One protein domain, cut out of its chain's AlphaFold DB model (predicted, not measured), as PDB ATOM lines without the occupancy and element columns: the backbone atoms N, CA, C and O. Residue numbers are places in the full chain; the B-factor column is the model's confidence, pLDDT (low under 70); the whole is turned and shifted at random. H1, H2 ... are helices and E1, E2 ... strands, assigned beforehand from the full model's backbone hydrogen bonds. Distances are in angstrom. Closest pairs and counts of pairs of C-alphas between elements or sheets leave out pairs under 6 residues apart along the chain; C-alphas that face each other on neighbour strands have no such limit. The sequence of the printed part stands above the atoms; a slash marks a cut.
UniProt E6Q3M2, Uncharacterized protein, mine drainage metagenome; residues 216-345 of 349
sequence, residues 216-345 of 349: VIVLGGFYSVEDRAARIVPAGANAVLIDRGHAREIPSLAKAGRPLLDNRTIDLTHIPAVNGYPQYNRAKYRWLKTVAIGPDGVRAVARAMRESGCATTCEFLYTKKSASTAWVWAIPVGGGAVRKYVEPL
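What this domain is: This is residues 216 to 345 of the 349 residues of an uncharacterized protein of mine drainage metagenome (UniProt E6Q3M2). A strongly twisted sheet of E1, E2, E7, E8 and E9 has the long helix H4 over one face and the short helix H1 over the other, and from this body the hairpin of E4 and E5, tipped by residues 270 to 283, reaches out as a long thin arm. The short pair E3 and E6 makes the arm's root, and H3 packs on H4. The printed part has 130 residues, with four named helices and nine named strands in the order E1 H1 E2 H2 H3 E3 E4 E5 E6 H4 E7 E8 E9, and its class is mixed, helices and strands. The five-stranded sheet runs E1 E2 E7 E8 E9 and is mixed; the other two sheets are antiparallel pairs. The whole is loose, with a radius of gyration of the C-alphas of 17.5 A, and spans 60 by 31 by 28 A.

How they stand to each other: E1, residues 216 to 219, is an edge strand parallel to E2, residues 238 to 242; N 217 and O 239 are 2.8 A apart. With H1, residues 226 to 232, they form a strand-helix-strand unit, two parallel neighbours with a helix between, whose crossover is left-handed. E7, residues 314 to 320, is antiparallel to E2, with N 240 and O 318 2.8 A apart. E7, E8, residues 325 to 332, and E9, residues 339 to 344, form a meander, each strand the antiparallel neighbour of the one before; N 317 and O 329 are 2.9 A apart, N 341 and O 328 2.8 A. H4, residues 295 to 308, is on this sheet at a height of 7.7 A, over E7, E8 and E9; its closest C-alphas to E9 are Ala 300 and Glu 343, 5.4 A. H1 is on the opposite face at a height of 8.4 A, making three layers, helices on both faces of a sheet. H2, residues 244 to 247, only grazes the sheet. H3, residues 250 to 255, touches H4 at a steep tilt of 62 degrees, the closest C-alphas being Ala 254 and Arg 299, 4.8 A. E3, residues 260 to 262, is antiparallel to E6, residues 290 to 293, with N 262 and O 290 2.8 A apart. E4, residues 266 to 269, and E5, residues 284 to 287, form a hairpin, with N 267 and O 286 2.8 A apart; E5 runs on into E6 at 24 degrees. H1, H3 and H4 have every O i to N i+4 pair within hydrogen-bond range; H2 is too short for one.

Where its parts are: E1 begins at C-alpha 216, (12.949, -31.635, 38.404). H4 is 19.9 A long, E7 19.5 A, E8 22.9 A and E9 16.6 A. E9 ends at C-alpha 344, (15.304, -42.751, 20.866).

The domain as a whole: The C-alphas of Asn 275 and Glu 307 are farthest apart, 60.4 A. The printed part has no cut, and the link E4 to E5 is long. Mean pLDDT of the printed part is 76.1; 50 residues are under 70, among them 216 to 231 and 277 to 290.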
ATOM      1  N   VAL A 216      13.650 -30.344  38.366       55.97
ATOM      2  CA  VAL A 216      12.949 -31.635  38.404       55.97
ATOM      3  C   VAL A 216      11.477 -31.415  38.721       55.97
ATOM      4  O   VAL A 216      11.121 -30.967  39.803       55.97
ATOM      5  N   ILE A 217      10.608 -31.754  37.776       58.00
ATOM      6  CA  ILE A 217       9.160 -31.818  37.966       58.00
ATOM      7  C   ILE A 217       8.831 -33.203  38.527       58.00
ATOM      8  O   ILE A 217       8.967 -34.201  37.826       58.00
ATOM      9  N   VAL A 218       8.401 -33.287  39.785       58.81
ATOM     10  CA  VAL A 218       8.009 -34.564  40.407       58.81
ATOM     11  C   VAL A 218       6.534 -34.863  40.160       58.81
ATOM     12  O   VAL A 218       5.660 -34.242  40.758       58.81
ATOM     13  N   LEU A 219       6.240 -35.844  39.315       60.38
ATOM     14  CA  LEU A 219       4.899 -36.398  39.148       60.38
ATOM     15  C   LEU A 219       4.669 -37.448  40.236       60.38
ATOM     16  O   LEU A 219       5.002 -38.622  40.071       60.38
ATOM     17  N   GLY A 220       4.181 -36.986  41.388       55.22
ATOM     18  CA  GLY A 220       3.989 -37.818  42.572       55.22
ATOM     19  C   GLY A 220       3.943 -37.039  43.884       55.22
ATOM     20  O   GLY A 220       4.251 -35.850  43.924       55.22
ATOM     21  N   GLY A 221       3.551 -37.721  44.964       45.06
ATOM     22  CA  GLY A 221       3.353 -37.117  46.292       45.06
ATOM     23  C   GLY A 221       4.537 -37.219  47.265       45.06
ATOM     24  O   GLY A 221       4.465 -36.663  48.360       45.06
ATOM     25  N   PHE A 222       5.618 -37.930  46.920       50.12
ATOM     26  CA  PHE A 222       6.699 -38.233  47.869       50.12
ATOM     27  C   PHE A 222       7.996 -37.463  47.575       50.12
ATOM     28  O   PHE A 222       8.751 -37.781  46.663       50.12
ATOM     29  N   TYR A 223       8.297 -36.488  48.436       48.06
ATOM     30  CA  TYR A 223       9.447 -35.577  48.341       48.06
ATOM     31  C   TYR A 223      10.830 -36.228  48.524       48.06
ATOM     32  O   TYR A 223      11.851 -35.590  48.290       48.06
ATOM     33  N   SER A 224      10.920 -37.481  48.987       53.19
ATOM     34  CA  SER A 224      12.208 -38.057  49.399       53.19
ATOM     35  C   SER A 224      13.169 -38.364  48.249       53.19
ATOM     36  O   SER A 224      14.361 -38.515  48.513       53.19
ATOM     37  N   VAL A 225      12.674 -38.474  47.011       58.16
ATOM     38  CA  VAL A 225      13.475 -38.872  45.838       58.16
ATOM     39  C   VAL A 225      13.756 -37.702  44.888       58.16
ATOM     40  O   VAL A 225      14.687 -37.780  44.089       58.16
ATOM     41  N   GLU A 226      13.058 -36.577  45.050       62.69
ATOM     42  CA  GLU A 226      13.295 -35.331  44.312       62.69
ATOM     43  C   GLU A 226      14.746 -34.852  44.439       62.69
ATOM     44  O   GLU A 226      15.405 -34.605  43.431       62.69
ATOM     45  N   ASP A 227      15.285 -34.820  45.663       62.78
ATOM     46  CA  ASP A 227      16.665 -34.388  45.916       62.78
ATOM     47  C   ASP A 227      17.685 -35.295  45.208       62.78
ATOM     48  O   ASP A 227      18.689 -34.838  44.662       62.78
ATOM     49  N   ARG A 228      17.423 -36.608  45.196       66.75
ATOM     50  CA  ARG A 228      18.293 -37.592  44.540       66.75
ATOM     51  C   ARG A 228      18.191 -37.466  43.022       66.75
ATOM     52  O   ARG A 228      19.218 -37.528  42.356       66.75
ATOM     53  N   ALA A 229      16.992 -37.237  42.492       66.25
ATOM     54  CA  ALA A 229      16.763 -36.970  41.079       66.25
ATOM     55  C   ALA A 229      17.465 -35.682  40.625       66.25
ATOM     56  O   ALA A 229      18.212 -35.720  39.652       66.25
ATOM     57  N   ALA A 230      17.323 -34.577  41.362       65.75
ATOM     58  CA  ALA A 230      17.938 -33.288  41.036       65.75
ATOM     59  C   ALA A 230      19.467 -33.362  40.913       65.75
ATOM     60  O   ALA A 230      20.046 -32.705  40.050       65.75
ATOM     61  N   ARG A 231      20.114 -34.229  41.701       67.44
ATOM     62  CA  ARG A 231      21.567 -34.473  41.644       67.44
ATOM     63  C   ARG A 231      22.020 -35.307  40.440       67.44
ATOM     64  O   ARG A 231      23.196 -35.288  40.091       67.44
ATOM     65  N   ILE A 232      21.118 -36.069  39.824       74.50
ATOM     66  CA  ILE A 232      21.416 -36.948  38.677       74.50
ATOM     67  C   ILE A 232      21.141 -36.230  37.352       74.50
ATOM     68  O   ILE A 232      21.788 -36.510  36.337       74.50
ATOM     69  N   VAL A 233      20.165 -35.320  37.351       71.81
ATOM     70  CA  VAL A 233      19.771 -34.567  36.164       71.81
ATOM     71  C   VAL A 233      20.911 -33.646  35.728       71.81
ATOM     72  O   VAL A 233      21.453 -32.903  36.550       71.81
ATOM     73  N   PRO A 234      21.270 -33.656  34.434       66.12
ATOM     74  CA  PRO A 234      22.217 -32.711  33.862       66.12
ATOM     75  C   PRO A 234      21.812 -31.268  34.154       66.12
ATOM     76  O   PRO A 234      20.640 -30.919  34.045       66.12
ATOM     77  N   ALA A 235      22.794 -30.435  34.491       60.91
ATOM     78  CA  ALA A 235      22.557 -29.038  34.835       60.91
ATOM     79  C   ALA A 235      21.723 -28.316  33.760       60.91
ATOM     80  O   ALA A 235      21.976 -28.464  32.562       60.91
ATOM     81  N   GLY A 236      20.719 -27.554  34.202       57.34
ATOM     82  CA  GLY A 236      19.809 -26.797  33.335       57.34
ATOM     83  C   GLY A 236      18.809 -27.639  32.530       57.34
ATOM     84  O   GLY A 236      18.051 -27.079  31.741       57.34
ATOM     85  N   ALA A 237      18.783 -28.965  32.695       65.94
ATOM     86  CA  ALA A 237      17.790 -29.801  32.034       65.94
ATOM     87  C   ALA A 237      16.445 -29.765  32.778       65.94
ATOM     88  O   ALA A 237      16.395 -29.763  34.009       65.94
ATOM     89  N   ASN A 238      15.359 -29.785  32.001       68.06
ATOM     90  CA  ASN A 238      14.006 -29.989  32.508       68.06
ATOM     91  C   ASN A 238      13.735 -31.487  32.571       68.06
ATOM     92  O   ASN A 238      13.556 -32.136  31.535       68.06
ATOM     93  N   ALA A 239      13.709 -32.024  33.783       79.62
ATOM     94  CA  ALA A 239      13.452 -33.430  34.007       79.62
ATOM     95  C   ALA A 239      12.105 -33.658  34.685       79.62
ATOM     96  O   ALA A 239      11.601 -32.812  35.415       79.62
ATOM     97  N   VAL A 240      11.543 -34.836  34.458       80.50
ATOM     98  CA  VAL A 240      10.298 -35.296  35.054       80.50
ATOM     99  C   VAL A 240      10.600 -36.554  35.854       80.50
ATOM    100  O   VAL A 240      10.987 -37.571  35.278       80.50
ATOM    101  N   LEU A 241      10.459 -36.488  37.175       85.75
ATOM    102  CA  LEU A 241      10.525 -37.656  38.045       85.75
ATOM    103  C   LEU A 241       9.142 -38.306  38.095       85.75
ATOM    104  O   LEU A 241       8.165 -37.676  38.481       85.75
ATOM    105  N   ILE A 242       9.082 -39.566  37.698       87.06
ATOM    106  CA  ILE A 242       7.892 -40.403  37.645       87.06
ATOM    107  C   ILE A 242       7.955 -41.319  38.862       87.06
ATOM    108  O   ILE A 242       8.823 -42.197  38.946       87.06
ATOM    109  N   ASP A 243       7.053 -41.089  39.813       78.19
ATOM    110  CA  ASP A 243       6.972 -41.910  41.014       78.19
ATOM    111  C   ASP A 243       6.447 -43.324  40.714       78.19
ATOM    112  O   ASP A 243       6.009 -43.649  39.607       78.19
ATOM    113  N   ARG A 244       6.466 -44.198  41.724       76.38
ATOM    114  CA  ARG A 244       5.978 -45.581  41.582       76.38
ATOM    115  C   ARG A 244       4.496 -45.677  41.211       76.38
ATOM    116  O   ARG A 244       4.099 -46.688  40.638       76.38
ATOM    117  N   GLY A 245       3.683 -44.684  41.573       76.12
ATOM    118  CA  GLY A 245       2.261 -44.652  41.236       76.12
ATOM    119  C   GLY A 245       2.078 -44.462  39.736       76.12
ATOM    120  O   GLY A 245       1.530 -45.336  39.067       76.12
ATOM    121  N   HIS A 246       2.653 -43.388  39.202       80.94
ATOM    122  CA  HIS A 246       2.573 -43.043  37.784       80.94
ATOM    123  C   HIS A 246       3.384 -43.997  36.902       80.94
ATOM    124  O   HIS A 246       3.000 -44.255  35.762       80.94
ATOM    125  N   ALA A 247       4.466 -44.595  37.417       84.19
ATOM    126  CA  ALA A 247       5.241 -45.596  36.684       84.19
ATOM    127  C   ALA A 247       4.378 -46.799  36.265       84.19
ATOM    128  O   ALA A 247       4.578 -47.347  35.183       84.19
ATOM    129  N   ARG A 248       3.370 -47.184  37.064       84.75
ATOM    130  CA  ARG A 248       2.442 -48.281  36.721       84.75
ATOM    131  C   ARG A 248       1.575 -47.971  35.502       84.75
ATOM    132  O   ARG A 248       1.140 -48.894  34.820       84.75
ATOM    133  N   GLU A 249       1.337 -46.695  35.221       88.75
ATOM    134  CA  GLU A 249       0.535 -46.243  34.083       88.75
ATOM    135  C   GLU A 249       1.356 -46.177  32.790       88.75
ATOM    136  O   GLU A 249       0.805 -46.264  31.695       88.75
ATOM    137  N   ILE A 250       2.685 -46.074  32.882       92.25
ATOM    138  CA  ILE A 250       3.563 -45.910  31.715       92.25
ATOM    139  C   ILE A 250       3.376 -47.009  30.656       92.25
ATOM    140  O   ILE A 250       3.261 -46.653  29.482       92.25
ATOM    141  N   PRO A 251       3.294 -48.316  30.985       91.69
ATOM    142  CA  PRO A 251       3.103 -49.347  29.966       91.69
ATOM    143  C   PRO A 251       1.790 -49.196  29.188       91.69
ATOM    144  O   PRO A 251       1.777 -49.366  27.966       91.69
ATOM    145  N   SER A 252       0.689 -48.856  29.868       92.88
ATOM    146  CA  SER A 252      -0.615 -48.688  29.215       92.88
ATOM    147  C   SER A 252      -0.652 -47.411  28.374       92.88
ATOM    148  O   SER A 252      -1.112 -47.450  27.232       92.88
ATOM    149  N   LEU A 253      -0.086 -46.307  28.876       93.12
ATOM    150  CA  LEU A 253       0.050 -45.051  28.136       93.12
ATOM    151  C   LEU A 253       0.943 -45.214  26.898       93.12
ATOM    152  O   LEU A 253       0.581 -44.741  25.821       93.12
ATOM    153  N   ALA A 254       2.061 -45.937  27.018       92.50
ATOM    154  CA  ALA A 254       2.960 -46.229  25.904       92.50
ATOM    155  C   ALA A 254       2.267 -47.059  24.818       92.50
ATOM    156  O   ALA A 254       2.367 -46.718  23.638       92.50
ATOM    157  N   LYS A 255       1.528 -48.110  25.211       92.75
ATOM    158  CA  LYS A 255       0.751 -48.949  24.285       92.75
ATOM    159  C   LYS A 255      -0.336 -48.146  23.567       92.75
ATOM    160  O   LYS A 255      -0.554 -48.349  22.379       92.75
ATOM    161  N   ALA A 256      -0.993 -47.229  24.273       92.81
ATOM    162  CA  ALA A 256      -2.047 -46.378  23.722       92.81
ATOM    163  C   ALA A 256      -1.525 -45.133  22.977       92.81
ATOM    164  O   ALA A 256      -2.329 -44.358  22.465       92.81
ATOM    165  N   GLY A 257      -0.209 -44.889  22.948       89.88
ATOM    166  CA  GLY A 257       0.368 -43.684  22.343       89.88
ATOM    167  C   GLY A 257      -0.060 -42.381  23.031       89.88
ATOM    168  O   GLY A 257      -0.176 -41.348  22.375       89.88
ATOM    169  N   ARG A 258      -0.319 -42.415  24.344       91.56
ATOM    170  CA  ARG A 258      -0.823 -41.270  25.115       91.56
ATOM    171  C   ARG A 258       0.294 -40.571  25.900       91.56
ATOM    172  O   ARG A 258       1.235 -41.232  26.337       91.56
ATOM    173  N   PRO A 259       0.199 -39.244  26.102       87.81
ATOM    174  CA  PRO A 259       1.121 -38.521  26.968       87.81
ATOM    175  C   PRO A 259       0.869 -38.834  28.447       87.81
ATOM    176  O   PRO A 259      -0.247 -39.185  28.837       87.81
ATOM    177  N   LEU A 260       1.893 -38.613  29.270       82.75
ATOM    178  CA  LEU A 260       1.755 -38.509  30.717       82.75
ATOM    179  C   LEU A 260       1.425 -37.057  31.077       82.75
ATOM    180  O   LEU A 260       2.089 -36.127  30.608       82.75
ATOM    181  N   LEU A 261       0.395 -36.869  31.896       79.38
ATOM    182  CA  LEU A 261      -0.123 -35.556  32.266       79.38
ATOM    183  C   LEU A 261       0.307 -35.192  33.693       79.38
ATOM    184  O   LEU A 261       0.281 -36.045  34.573       79.38
ATOM    185  N   ASP A 262       0.652 -33.927  33.918       67.38
ATOM    186  CA  ASP A 262       0.684 -33.323  35.249       67.38
ATOM    187  C   ASP A 262      -0.728 -32.824  35.571       67.38
ATOM    188  O   ASP A 262      -1.285 -31.987  34.858       67.38
ATOM    189  N   ASN A 263      -1.326 -33.394  36.611       65.12
ATOM    190  CA  ASN A 263      -2.662 -33.059  37.098       65.12
ATOM    191  C   ASN A 263      -2.635 -32.442  38.505       65.12
ATOM    192  O   ASN A 263      -3.677 -32.364  39.155       65.12
ATOM    193  N   ARG A 264      -1.458 -32.031  38.996       59.62
ATOM    194  CA  ARG A 264      -1.288 -31.524  40.367       59.62
ATOM    195  C   ARG A 264      -1.821 -30.105  40.548       59.62
ATOM    196  O   ARG A 264      -2.142 -29.717  41.668       59.62
ATOM    197  N   THR A 265      -1.918 -29.330  39.471       49.34
ATOM    198  CA  THR A 265      -2.436 -27.962  39.531       49.34
ATOM    199  C   THR A 265      -3.961 -27.977  39.545       49.34
ATOM    200  O   THR A 265      -4.600 -28.518  38.640       49.34
ATOM    201  N   ILE A 266      -4.544 -27.365  40.573       47.94
ATOM    202  CA  ILE A 266      -5.990 -27.249  40.752       47.94
ATOM    203  C   ILE A 266      -6.366 -25.773  40.680       47.94
ATOM    204  O   ILE A 266      -5.929 -24.983  41.514       47.94
ATOM    205  N   ASP A 267      -7.219 -25.428  39.723       47.56
ATOM    206  CA  ASP A 267      -7.872 -24.128  39.673       47.56
ATOM    207  C   ASP A 267      -9.148 -24.159  40.512       47.56
ATOM    208  O   ASP A 267     -10.008 -25.034  40.356       47.56
ATOM    209  N   LEU A 268      -9.299 -23.157  41.375       44.81
ATOM    210  CA  LEU A 268     -10.570 -22.853  42.017       44.81
ATOM    211  C   LEU A 268     -11.387 -21.986  41.061       44.81
ATOM    212  O   LEU A 268     -11.065 -20.828  40.809       44.81
ATOM    213  N   THR A 269     -12.451 -22.557  40.517       59.47
ATOM    214  CA  THR A 269     -13.393 -21.870  39.630       59.47
ATOM    215  C   THR A 269     -14.717 -21.644  40.351       59.47
ATOM    216  O   THR A 269     -15.048 -22.374  41.282       59.47
ATOM    217  N   HIS A 270     -15.499 -20.653  39.915       66.00
ATOM    218  CA  HIS A 270     -16.825 -20.370  40.480       66.00
ATOM    219  C   HIS A 270     -16.807 -20.226  42.011       66.00
ATOM    220  O   HIS A 270     -17.527 -20.944  42.700       66.00
ATOM    221  N   ILE A 271     -15.960 -19.343  42.550       69.19
ATOM    222  CA  ILE A 271     -15.923 -19.046  43.989       69.19
ATOM    223  C   ILE A 271     -17.182 -18.227  44.321       69.19
ATOM    224  O   ILE A 271     -17.268 -17.073  43.894       69.19
ATOM    225  N   PRO A 272     -18.183 -18.787  45.025       65.88
ATOM    226  CA  PRO A 272     -19.404 -18.050  45.318       65.88
ATOM    227  C   PRO A 272     -19.138 -16.997  46.398       65.88
ATOM    228  O   PRO A 272     -18.301 -17.199  47.282       65.88
ATOM    229  N   ALA A 273     -19.878 -15.893  46.354       64.06
ATOM    230  CA  ALA A 273     -19.853 -14.881  47.403       64.06
ATOM    231  C   ALA A 273     -21.061 -15.048  48.334       64.06
ATOM    232  O   ALA A 273     -22.185 -15.247  47.874       64.06
ATOM    233  N   VAL A 274     -20.836 -14.949  49.644       63.72
ATOM    234  CA  VAL A 274     -21.893 -14.872  50.664       63.72
ATOM    235  C   VAL A 274     -21.638 -13.605  51.470       63.72
ATOM    236  O   VAL A 274     -20.542 -13.426  51.995       63.72
ATOM    237  N   ASN A 275     -22.627 -12.708  51.524       78.25
ATOM    238  CA  ASN A 275     -22.520 -11.385  52.158       78.25
ATOM    239  C   ASN A 275     -21.335 -10.545  51.640       78.25
ATOM    240  O   ASN A 275     -20.668  -9.866  52.410       78.25
ATOM    241  N   GLY A 276     -21.038 -10.627  50.339       73.12
ATOM    242  CA  GLY A 276     -19.934  -9.886  49.716       73.12
ATOM    243  C   GLY A 276     -18.541 -10.502  49.904       73.12
ATOM    244  O   GLY A 276     -17.592 -10.008  49.302       73.12
ATOM    245  N   TYR A 277     -18.407 -11.601  50.658       51.94
ATOM    246  CA  TYR A 277     -17.124 -12.278  50.884       51.94
ATOM    247  C   TYR A 277     -17.004 -13.590  50.088       51.94
ATOM    248  O   TYR A 277     -17.955 -14.382  50.075       51.94
ATOM    249  N   PRO A 278     -15.846 -13.864  49.453       52.12
ATOM    250  CA  PRO A 278     -15.611 -15.101  48.712       52.12
ATOM    251  C   PRO A 278     -15.542 -16.324  49.640       52.12
ATOM    252  O   PRO A 278     -14.795 -16.348  50.615       52.12
ATOM    253  N   GLN A 279     -16.295 -17.373  49.308       60.41
ATOM    254  CA  GLN A 279     -16.334 -18.643  50.041       60.41
ATOM    255  C   GLN A 279     -15.485 -19.701  49.321       60.41
ATOM    256  O   GLN A 279     -15.996 -20.529  48.565       60.41
ATOM    257  N   TYR A 280     -14.169 -19.677  49.544       56.81
ATOM    258  CA  TYR A 280     -13.222 -20.581  48.870       56.81
ATOM    259  C   TYR A 280     -13.486 -22.072  49.133       56.81
ATOM    260  O   TYR A 280     -13.224 -22.902  48.269       56.81
ATOM    261  N   ASN A 281     -14.067 -22.421  50.282       62.22
ATOM    262  CA  ASN A 281     -14.471 -23.794  50.617       62.22
ATOM    263  C   ASN A 281     -15.641 -24.327  49.765       62.22
ATOM    264  O   ASN A 281     -15.870 -25.533  49.735       62.22
ATOM    265  N   ARG A 282     -16.380 -23.445  49.081       65.31
ATOM    266  CA  ARG A 282     -17.488 -23.777  48.171       65.31
ATOM    267  C   ARG A 282     -17.110 -23.616  46.696       65.31
ATOM    268  O   ARG A 282     -17.976 -23.729  45.831       65.31
ATOM    269  N   ALA A 283     -15.844 -23.325  46.403       65.44
ATOM    270  CA  ALA A 283     -15.362 -23.204  45.036       65.44
ATOM    271  C   ALA A 283     -15.395 -24.561  44.311       65.44
ATOM    272  O   ALA A 283     -15.216 -25.620  44.915       65.44
ATOM    273  N   LYS A 284     -15.600 -24.532  42.992       69.56
ATOM    274  CA  LYS A 284     -15.503 -25.721  42.140       69.56
ATOM    275  C   LYS A 284     -14.052 -25.965  41.748       69.56
ATOM    276  O   LYS A 284     -13.406 -25.099  41.162       69.56
ATOM    277  N   TYR A 285     -13.572 -27.175  41.988       61.88
ATOM    278  CA  TYR A 285     -12.225 -27.588  41.618       61.88
ATOM    279  C   TYR A 285     -12.154 -27.977  40.138       61.88
ATOM    280  O   TYR A 285     -12.951 -28.783  39.655       61.88
ATOM    281  N   ARG A 286     -11.176 -27.428  39.419       61.62
ATOM    282  CA  ARG A 286     -10.807 -27.837  38.063       61.62
ATOM    283  C   ARG A 286      -9.338 -28.240  38.053       61.62
ATOM    284  O   ARG A 286      -8.460 -27.394  38.153       61.62
ATOM    285  N   TRP A 287      -9.062 -29.525  37.876       57.56
ATOM    286  CA  TRP A 287      -7.698 -30.014  37.684       57.56
ATOM    287  C   TRP A 287      -7.207 -29.628  36.290       57.56
ATOM    288  O   TRP A 287      -7.785 -30.052  35.280       57.56
ATOM    289  N   LEU A 288      -6.150 -28.823  36.231       49.78
ATOM    290  CA  LEU A 288      -5.451 -28.542  34.987       49.78
ATOM    291  C   LEU A 288      -4.671 -29.786  34.573       49.78
ATOM    292  O   LEU A 288      -4.040 -30.439  35.394       49.78
ATOM    293  N   LYS A 289      -4.749 -30.124  33.287       66.31
ATOM    294  CA  LYS A 289      -4.059 -31.273  32.698       66.31
ATOM    295  C   LYS A 289      -3.012 -30.756  31.724       66.31
ATOM    296  O   LYS A 289      -3.324 -30.516  30.560       66.31
ATOM    297  N   THR A 290      -1.790 -30.557  32.197       64.81
ATOM    298  CA  THR A 290      -0.651 -30.171  31.355       64.81
ATOM    299  C   THR A 290       0.123 -31.411  30.927       64.81
ATOM    300  O   THR A 290       0.201 -32.394  31.653       64.81
ATOM    301  N   VAL A 291       0.682 -31.412  29.717       70.44
ATOM    302  CA  VAL A 291       1.512 -32.536  29.259       70.44
ATOM    303  C   VAL A 291       2.868 -32.458  29.952       70.44
ATOM    304  O   VAL A 291       3.637 -31.536  29.693       70.44
ATOM    305  N   ALA A 292       3.171 -33.436  30.803       72.62
ATOM    306  CA  ALA A 292       4.469 -33.543  31.461       72.62
ATOM    307  C   ALA A 292       5.477 -34.304  30.591       72.62
ATOM    308  O   ALA A 292       6.626 -33.894  30.448       72.62
ATOM    309  N   ILE A 293       5.034 -35.400  29.966       82.00
ATOM    310  CA  ILE A 293       5.835 -36.184  29.021       82.00
ATOM    311  C   ILE A 293       4.975 -36.493  27.796       82.00
ATOM    312  O   ILE A 293       3.910 -37.097  27.908       82.00
ATOM    313  N   GLY A 294       5.441 -36.091  26.613       83.94
ATOM    314  CA  GLY A 294       4.775 -36.424  25.351       83.94
ATOM    315  C   GLY A 294       4.798 -37.934  25.042       83.94
ATOM    316  O   GLY A 294       5.597 -38.664  25.633       83.94
ATOM    317  N   PRO A 295       3.987 -38.421  24.085       88.00
ATOM    318  CA  PRO A 295       3.859 -39.855  23.784       88.00
ATOM    319  C   PRO A 295       5.187 -40.574  23.493       88.00
ATOM    320  O   PRO A 295       5.417 -41.682  23.974       88.00
ATOM    321  N   ASP A 296       6.097 -39.935  22.751       87.06
ATOM    322  CA  ASP A 296       7.425 -40.496  22.471       87.06
ATOM    323  C   ASP A 296       8.277 -40.656  23.726       87.06
ATOM    324  O   ASP A 296       8.958 -41.668  23.893       87.06
ATOM    325  N   GLY A 297       8.205 -39.680  24.633       89.31
ATOM    326  CA  GLY A 297       8.890 -39.751  25.916       89.31
ATOM    327  C   GLY A 297       8.321 -40.865  26.793       89.31
ATOM    328  O   GLY A 297       9.084 -41.604  27.404       89.31
ATOM    329  N   VAL A 298       7.000 -41.065  26.788       91.75
ATOM    330  CA  VAL A 298       6.356 -42.176  27.510       91.75
ATOM    331  C   VAL A 298       6.831 -43.529  26.972       91.75
ATOM    332  O   VAL A 298       7.165 -44.418  27.753       91.75
ATOM    333  N   ARG A 299       6.949 -43.682  25.646       92.94
ATOM    334  CA  ARG A 299       7.528 -44.891  25.033       92.94
ATOM    335  C   ARG A 299       8.993 -45.103  25.416       92.94
ATOM    336  O   ARG A 299       9.379 -46.238  25.690       92.94
ATOM    337  N   ALA A 300       9.789 -44.035  25.458       93.25
ATOM    338  CA  ALA A 300      11.175 -44.088  25.920       93.25
ATOM    339  C   ALA A 300      11.280 -44.563  27.373       93.25
ATOM    340  O   ALA A 300      12.055 -45.469  27.669       93.25
ATOM    341  N   VAL A 301      10.445 -44.032  28.270       92.62
ATOM    342  CA  VAL A 301      10.395 -44.496  29.663       92.62
ATOM    343  C   VAL A 301       9.969 -45.963  29.728       92.62
ATOM    344  O   VAL A 301      10.606 -46.741  30.430       92.62
ATOM    345  N   ALA A 302       8.959 -46.382  28.961       93.94
ATOM    346  CA  ALA A 302       8.509 -47.774  28.938       93.94
ATOM    347  C   ALA A 302       9.603 -48.757  28.473       93.94
ATOM    348  O   ALA A 302       9.660 -49.889  28.959       93.94
ATOM    349  N   ARG A 303      10.482 -48.353  27.545       93.19
ATOM    350  CA  ARG A 303      11.649 -49.155  27.139       93.19
ATOM    351  C   ARG A 303      12.675 -49.257  28.261       93.19
ATOM    352  O   ARG A 303      12.940 -50.374  28.701       93.19
ATOM    353  N   ALA A 304      13.095 -48.129  28.828       93.06
ATOM    354  CA  ALA A 304      14.008 -48.106  29.969       93.06
ATOM    355  C   ALA A 304      13.469 -48.903  31.175       93.06
ATOM    356  O   ALA A 304      14.222 -49.591  31.860       93.06
ATOM    357  N   MET A 305      12.154 -48.879  31.421       92.62
ATOM    358  CA  MET A 305      11.508 -49.701  32.450       92.62
ATOM    359  C   MET A 305      11.710 -51.197  32.202       92.62
ATOM    360  O   MET A 305      12.087 -51.912  33.133       92.62
ATOM    361  N   ARG A 306      11.499 -51.665  30.964       90.69
ATOM    362  CA  ARG A 306      11.711 -53.073  30.586       90.69
ATOM    363  C   ARG A 306      13.180 -53.470  30.713       90.69
ATOM    364  O   ARG A 306      13.471 -54.501  31.307       90.69
ATOM    365  N   GLU A 307      14.092 -52.627  30.235       90.75
ATOM    366  CA  GLU A 307      15.539 -52.878  30.292       90.75
ATOM    367  C   GLU A 307      16.108 -52.824  31.717       90.75
ATOM    368  O   GLU A 307      17.098 -53.480  32.035       90.75
ATOM    369  N   SER A 308      15.490 -52.048  32.607       87.62
ATOM    370  CA  SER A 308      15.952 -51.921  33.991       87.62
ATOM    371  C   SER A 308      15.737 -53.168  34.840       87.62
ATOM    372  O   SER A 308      16.476 -53.374  35.808       87.62
ATOM    373  N   GLY A 309      14.727 -53.982  34.518       83.38
ATOM    374  CA  GLY A 309      14.292 -55.096  35.360       83.38
ATOM    375  C   GLY A 309      13.776 -54.672  36.744       83.38
ATOM    376  O   GLY A 309      13.583 -55.525  37.601       83.38
ATOM    377  N   CYS A 310      13.558 -53.371  36.988       81.81
ATOM    378  CA  CYS A 310      13.160 -52.830  38.293       81.81
ATOM    379  C   CYS A 310      11.906 -51.948  38.232       81.81
ATOM    380  O   CYS A 310      11.687 -51.109  39.101       81.81
ATOM    381  N   ALA A 311      11.054 -52.140  37.220       77.94
ATOM    382  CA  ALA A 311       9.866 -51.320  36.960       77.94
ATOM    383  C   ALA A 311       8.946 -51.099  38.181       77.94
ATOM    384  O   ALA A 311       8.322 -50.049  38.295       77.94
ATOM    385  N   THR A 312       8.865 -52.065  39.101       78.69
ATOM    386  CA  THR A 312       8.018 -52.003  40.306       78.69
ATOM    387  C   THR A 312       8.746 -51.497  41.555       78.69
ATOM    388  O   THR A 312       8.101 -51.142  42.544       78.69
ATOM    389  N   THR A 313      10.079 -51.443  41.525       82.94
ATOM    390  CA  THR A 313      10.948 -51.105  42.669       82.94
ATOM    391  C   THR A 313      11.809 -49.861  42.428       82.94
ATOM    392  O   THR A 313      12.583 -49.462  43.304       82.94
ATOM    393  N   CYS A 314      11.679 -49.245  41.255       85.94
ATOM    394  CA  CYS A 314      12.373 -48.036  40.843       85.94
ATOM    395  C   CYS A 314      11.397 -46.884  40.607       85.94
ATOM    396  O   CYS A 314      10.237 -47.080  40.248       85.94
ATOM    397  N   GLU A 315      11.914 -45.676  40.774       88.44
ATOM    398  CA  GLU A 315      11.348 -44.464  40.191       88.44
ATOM    399  C   GLU A 315      12.123 -44.112  38.925       88.44
ATOM    400  O   GLU A 315      13.290 -44.494  38.774       88.44
ATOM    401  N   PHE A 316      11.472 -43.407  38.004       90.25
ATOM    402  CA  PHE A 316      12.044 -43.122  36.693       90.25
ATOM    403  C   PHE A 316      12.156 -41.629  36.470       90.25
ATOM    404  O   PHE A 316      11.183 -40.896  36.570       90.25
ATOM    405  N   LEU A 317      13.351 -41.169  36.139       90.00
ATOM    406  CA  LEU A 317      13.611 -39.775  35.831       90.00
ATOM    407  C   LEU A 317      13.778 -39.638  34.324       90.00
ATOM    408  O   LEU A 317      14.656 -40.268  33.745       90.00
ATOM    409  N   TYR A 318      12.947 -38.829  33.690       91.25
ATOM    410  CA  TYR A 318      12.971 -38.579  32.256       91.25
ATOM    411  C   TYR A 318      13.491 -37.173  31.973       91.25
ATOM    412  O   TYR A 318      13.036 -36.217  32.586       91.25
ATOM    413  N   THR A 319      14.378 -37.015  30.996       89.50
ATOM    414  CA  THR A 319      14.664 -35.707  30.390       89.50
ATOM    415  C   THR A 319      14.842 -35.855  28.891       89.50
ATOM    416  O   THR A 319      15.439 -36.816  28.397       89.50
ATOM    417  N   LYS A 320      14.391 -34.849  28.146       83.25
ATOM    418  CA  LYS A 320      14.705 -34.747  26.721       83.25
ATOM    419  C   LYS A 320      16.182 -34.364  26.573       83.25
ATOM    420  O   LYS A 320      16.620 -33.392  27.181       83.25
ATOM    421  N   LYS A 321      16.957 -35.138  25.804       81.69
ATOM    422  CA  LYS A 321      18.373 -34.844  25.503       81.69
ATOM    423  C   LYS A 321      18.484 -34.010  24.227       81.69
ATOM    424  O   LYS A 321      19.249 -33.056  24.170       81.69
ATOM    425  N   SER A 322      17.731 -34.390  23.200       82.00
ATOM    426  CA  SER A 322      17.649 -33.705  21.909       82.00
ATOM    427  C   SER A 322      16.247 -33.867  21.319       82.00
ATOM    428  O   SER A 322      15.370 -34.470  21.937       82.00
ATOM    429  N   ALA A 323      16.013 -33.361  20.105       79.00
ATOM    430  CA  ALA A 323      14.762 -33.603  19.385       79.00
ATOM    431  C   ALA A 323      14.447 -35.102  19.206       79.00
ATOM    432  O   ALA A 323      13.278 -35.473  19.247       79.00
ATOM    433  N   SER A 324      15.479 -35.941  19.075       85.06
ATOM    434  CA  SER A 324      15.393 -37.357  18.698       85.06
ATOM    435  C   SER A 324      15.852 -38.333  19.783       85.06
ATOM    436  O   SER A 324      15.859 -39.537  19.549       85.06
ATOM    437  N   THR A 325      16.265 -37.859  20.962       89.81
ATOM    438  CA  THR A 325      16.723 -38.740  22.048       89.81
ATOM    439  C   THR A 325      16.357 -38.206  23.428       89.81
ATOM    440  O   THR A 325      16.281 -36.994  23.657       89.81
ATOM    441  N   ALA A 326      16.173 -39.122  24.372       90.88
ATOM    442  CA  ALA A 326      15.943 -38.861  25.782       90.88
ATOM    443  C   ALA A 326      16.991 -39.561  26.646       90.88
ATOM    444  O   ALA A 326      17.574 -40.578  26.267       90.88
ATOM    445  N   TRP A 327      17.208 -39.011  27.834       93.25
ATOM    446  CA  TRP A 327      17.825 -39.743  28.927       93.25
ATOM    447  C   TRP A 327      16.739 -40.190  29.895       93.25
ATOM    448  O   TRP A 327      15.891 -39.391  30.295       93.25
ATOM    449  N   VAL A 328      16.790 -41.464  30.271       92.88
ATOM    450  CA  VAL A 328      15.934 -42.027  31.312       92.88
ATOM    451  C   VAL A 328      16.826 -42.642  32.376       92.88
ATOM    452  O   VAL A 328      17.722 -43.415  32.049       92.88
ATOM    453  N   TRP A 329      16.612 -42.314  33.644       92.38
ATOM    454  CA  TRP A 329      17.309 -42.964  34.751       92.38
ATOM    455  C   TRP A 329      16.345 -43.817  35.558       92.38
ATOM    456  O   TRP A 329      15.272 -43.347  35.922       92.38
ATOM    457  N   ALA A 330      16.760 -45.040  35.876       91.25
ATOM    458  CA  ALA A 330      16.090 -45.898  36.840       91.25
ATOM    459  C   ALA A 330      16.748 -45.714  38.216       91.25
ATOM    460  O   ALA A 330      17.949 -45.956  38.376       91.25
ATOM    461  N   ILE A 331      15.968 -45.260  39.198       87.31
ATOM    462  CA  ILE A 331      16.418 -44.920  40.551       87.31
ATOM    463  C   ILE A 331      15.807 -45.925  41.541       87.31
ATOM    464  O   ILE A 331      14.614 -45.842  41.830       87.31
ATOM    465  N   PRO A 332      16.593 -46.861  42.105       85.25
ATOM    466  CA  PRO A 332      16.080 -47.815  43.087       85.25
ATOM    467  C   PRO A 332      15.624 -47.118  44.374       85.25
ATOM    468  O   PRO A 332      16.398 -46.361  44.977       85.25
ATOM    469  N   VAL A 333      14.398 -47.402  44.827       76.75
ATOM    470  CA  VAL A 333      13.797 -46.757  46.014       76.75
ATOM    471  C   VAL A 333      14.479 -47.191  47.317       76.75
ATOM    472  O   VAL A 333      14.660 -46.372  48.212       76.75
ATOM    473  N   GLY A 334      14.938 -48.443  47.408       69.69
ATOM    474  CA  GLY A 334      15.607 -48.999  48.595       69.69
ATOM    475  C   GLY A 334      17.077 -48.596  48.784       69.69
ATOM    476  O   GLY A 334      17.752 -49.156  49.640       69.69
ATOM    477  N   GLY A 335      17.592 -47.657  47.984       66.50
ATOM    478  CA  GLY A 335      19.033 -47.422  47.862       66.50
ATOM    479  C   GLY A 335      19.678 -48.387  46.858       66.50
ATOM    480  O   GLY A 335      19.176 -49.479  46.609       66.50
ATOM    481  N   GLY A 336      20.738 -47.941  46.182       72.56
ATOM    482  CA  GLY A 336      21.390 -48.702  45.110       72.56
ATOM    483  C   GLY A 336      21.853 -47.831  43.943       72.56
ATOM    484  O   GLY A 336      21.542 -46.636  43.872       72.56
ATOM    485  N   ALA A 337      22.609 -48.438  43.028       79.50
ATOM    486  CA  ALA A 337      23.164 -47.749  41.869       79.50
ATOM    487  C   ALA A 337      22.060 -47.309  40.898       79.50
ATOM    488  O   ALA A 337      21.185 -48.088  40.519       79.50
ATOM    489  N   VAL A 338      22.123 -46.045  40.487       85.44
ATOM    490  CA  VAL A 338      21.249 -45.486  39.455       85.44
ATOM    491  C   VAL A 338      21.751 -45.947  38.093       85.44
ATOM    492  O   VAL A 338      22.946 -45.847  37.813       85.44
ATOM    493  N   ARG A 339      20.845 -46.411  37.228       89.81
ATOM    494  CA  ARG A 339      21.176 -46.784  35.845       89.81
ATOM    495  C   ARG A 339      20.629 -45.745  34.880       89.81
ATOM    496  O   ARG A 339      19.496 -45.306  35.042       89.81
ATOM    497  N   LYS A 340      21.436 -45.357  33.893       91.88
ATOM    498  CA  LYS A 340      21.081 -44.385  32.855       91.88
ATOM    499  C   LYS A 340      20.885 -45.096  31.519       91.88
ATOM    500  O   LYS A 340      21.762 -45.839  31.098       91.88
ATOM    501  N   TYR A 341      19.799 -44.763  30.838       92.50
ATOM    502  CA  TYR A 341      19.416 -45.241  29.516       92.50
ATOM    503  C   TYR A 341      19.388 -44.064  28.537       92.50
ATOM    504  O   TYR A 341      19.030 -42.938  28.906       92.50
ATOM    505  N   VAL A 342      19.808 -44.308  27.294       92.38
ATOM    506  CA  VAL A 342      19.716 -43.340  26.194       92.38
ATOM    507  C   VAL A 342      18.708 -43.885  25.198       92.38
ATOM    508  O   VAL A 342      18.969 -44.877  24.532       92.38
ATOM    509  N   GLU A 343      17.562 -43.228  25.110       91.69
ATOM    510  CA  GLU A 343      16.388 -43.753  24.424       91.69
ATOM    511  C   GLU A 343      16.051 -42.909  23.193       91.69
ATOM    512  O   GLU A 343      16.030 -41.679  23.298       91.69
ATOM    513  N   PRO A 344      15.746 -43.510  22.032       90.06
ATOM    514  CA  PRO A 344      15.304 -42.751  20.866       90.06
ATOM    515  C   PRO A 344      13.906 -42.144  21.080       90.06
ATOM    516  O   PRO A 344      13.016 -42.759  21.669       90.06
ATOM    517  N   LEU A 345      13.697 -40.932  20.578       85.25
ATOM    518  CA  LEU A 345      12.397 -40.267  20.479       85.25
ATOM    519  C   LEU A 345      11.987 -40.258  19.004       85.25
ATOM    520  O   LEU A 345      12.771 -39.838  18.155       85.25
TER     521      LEU A 345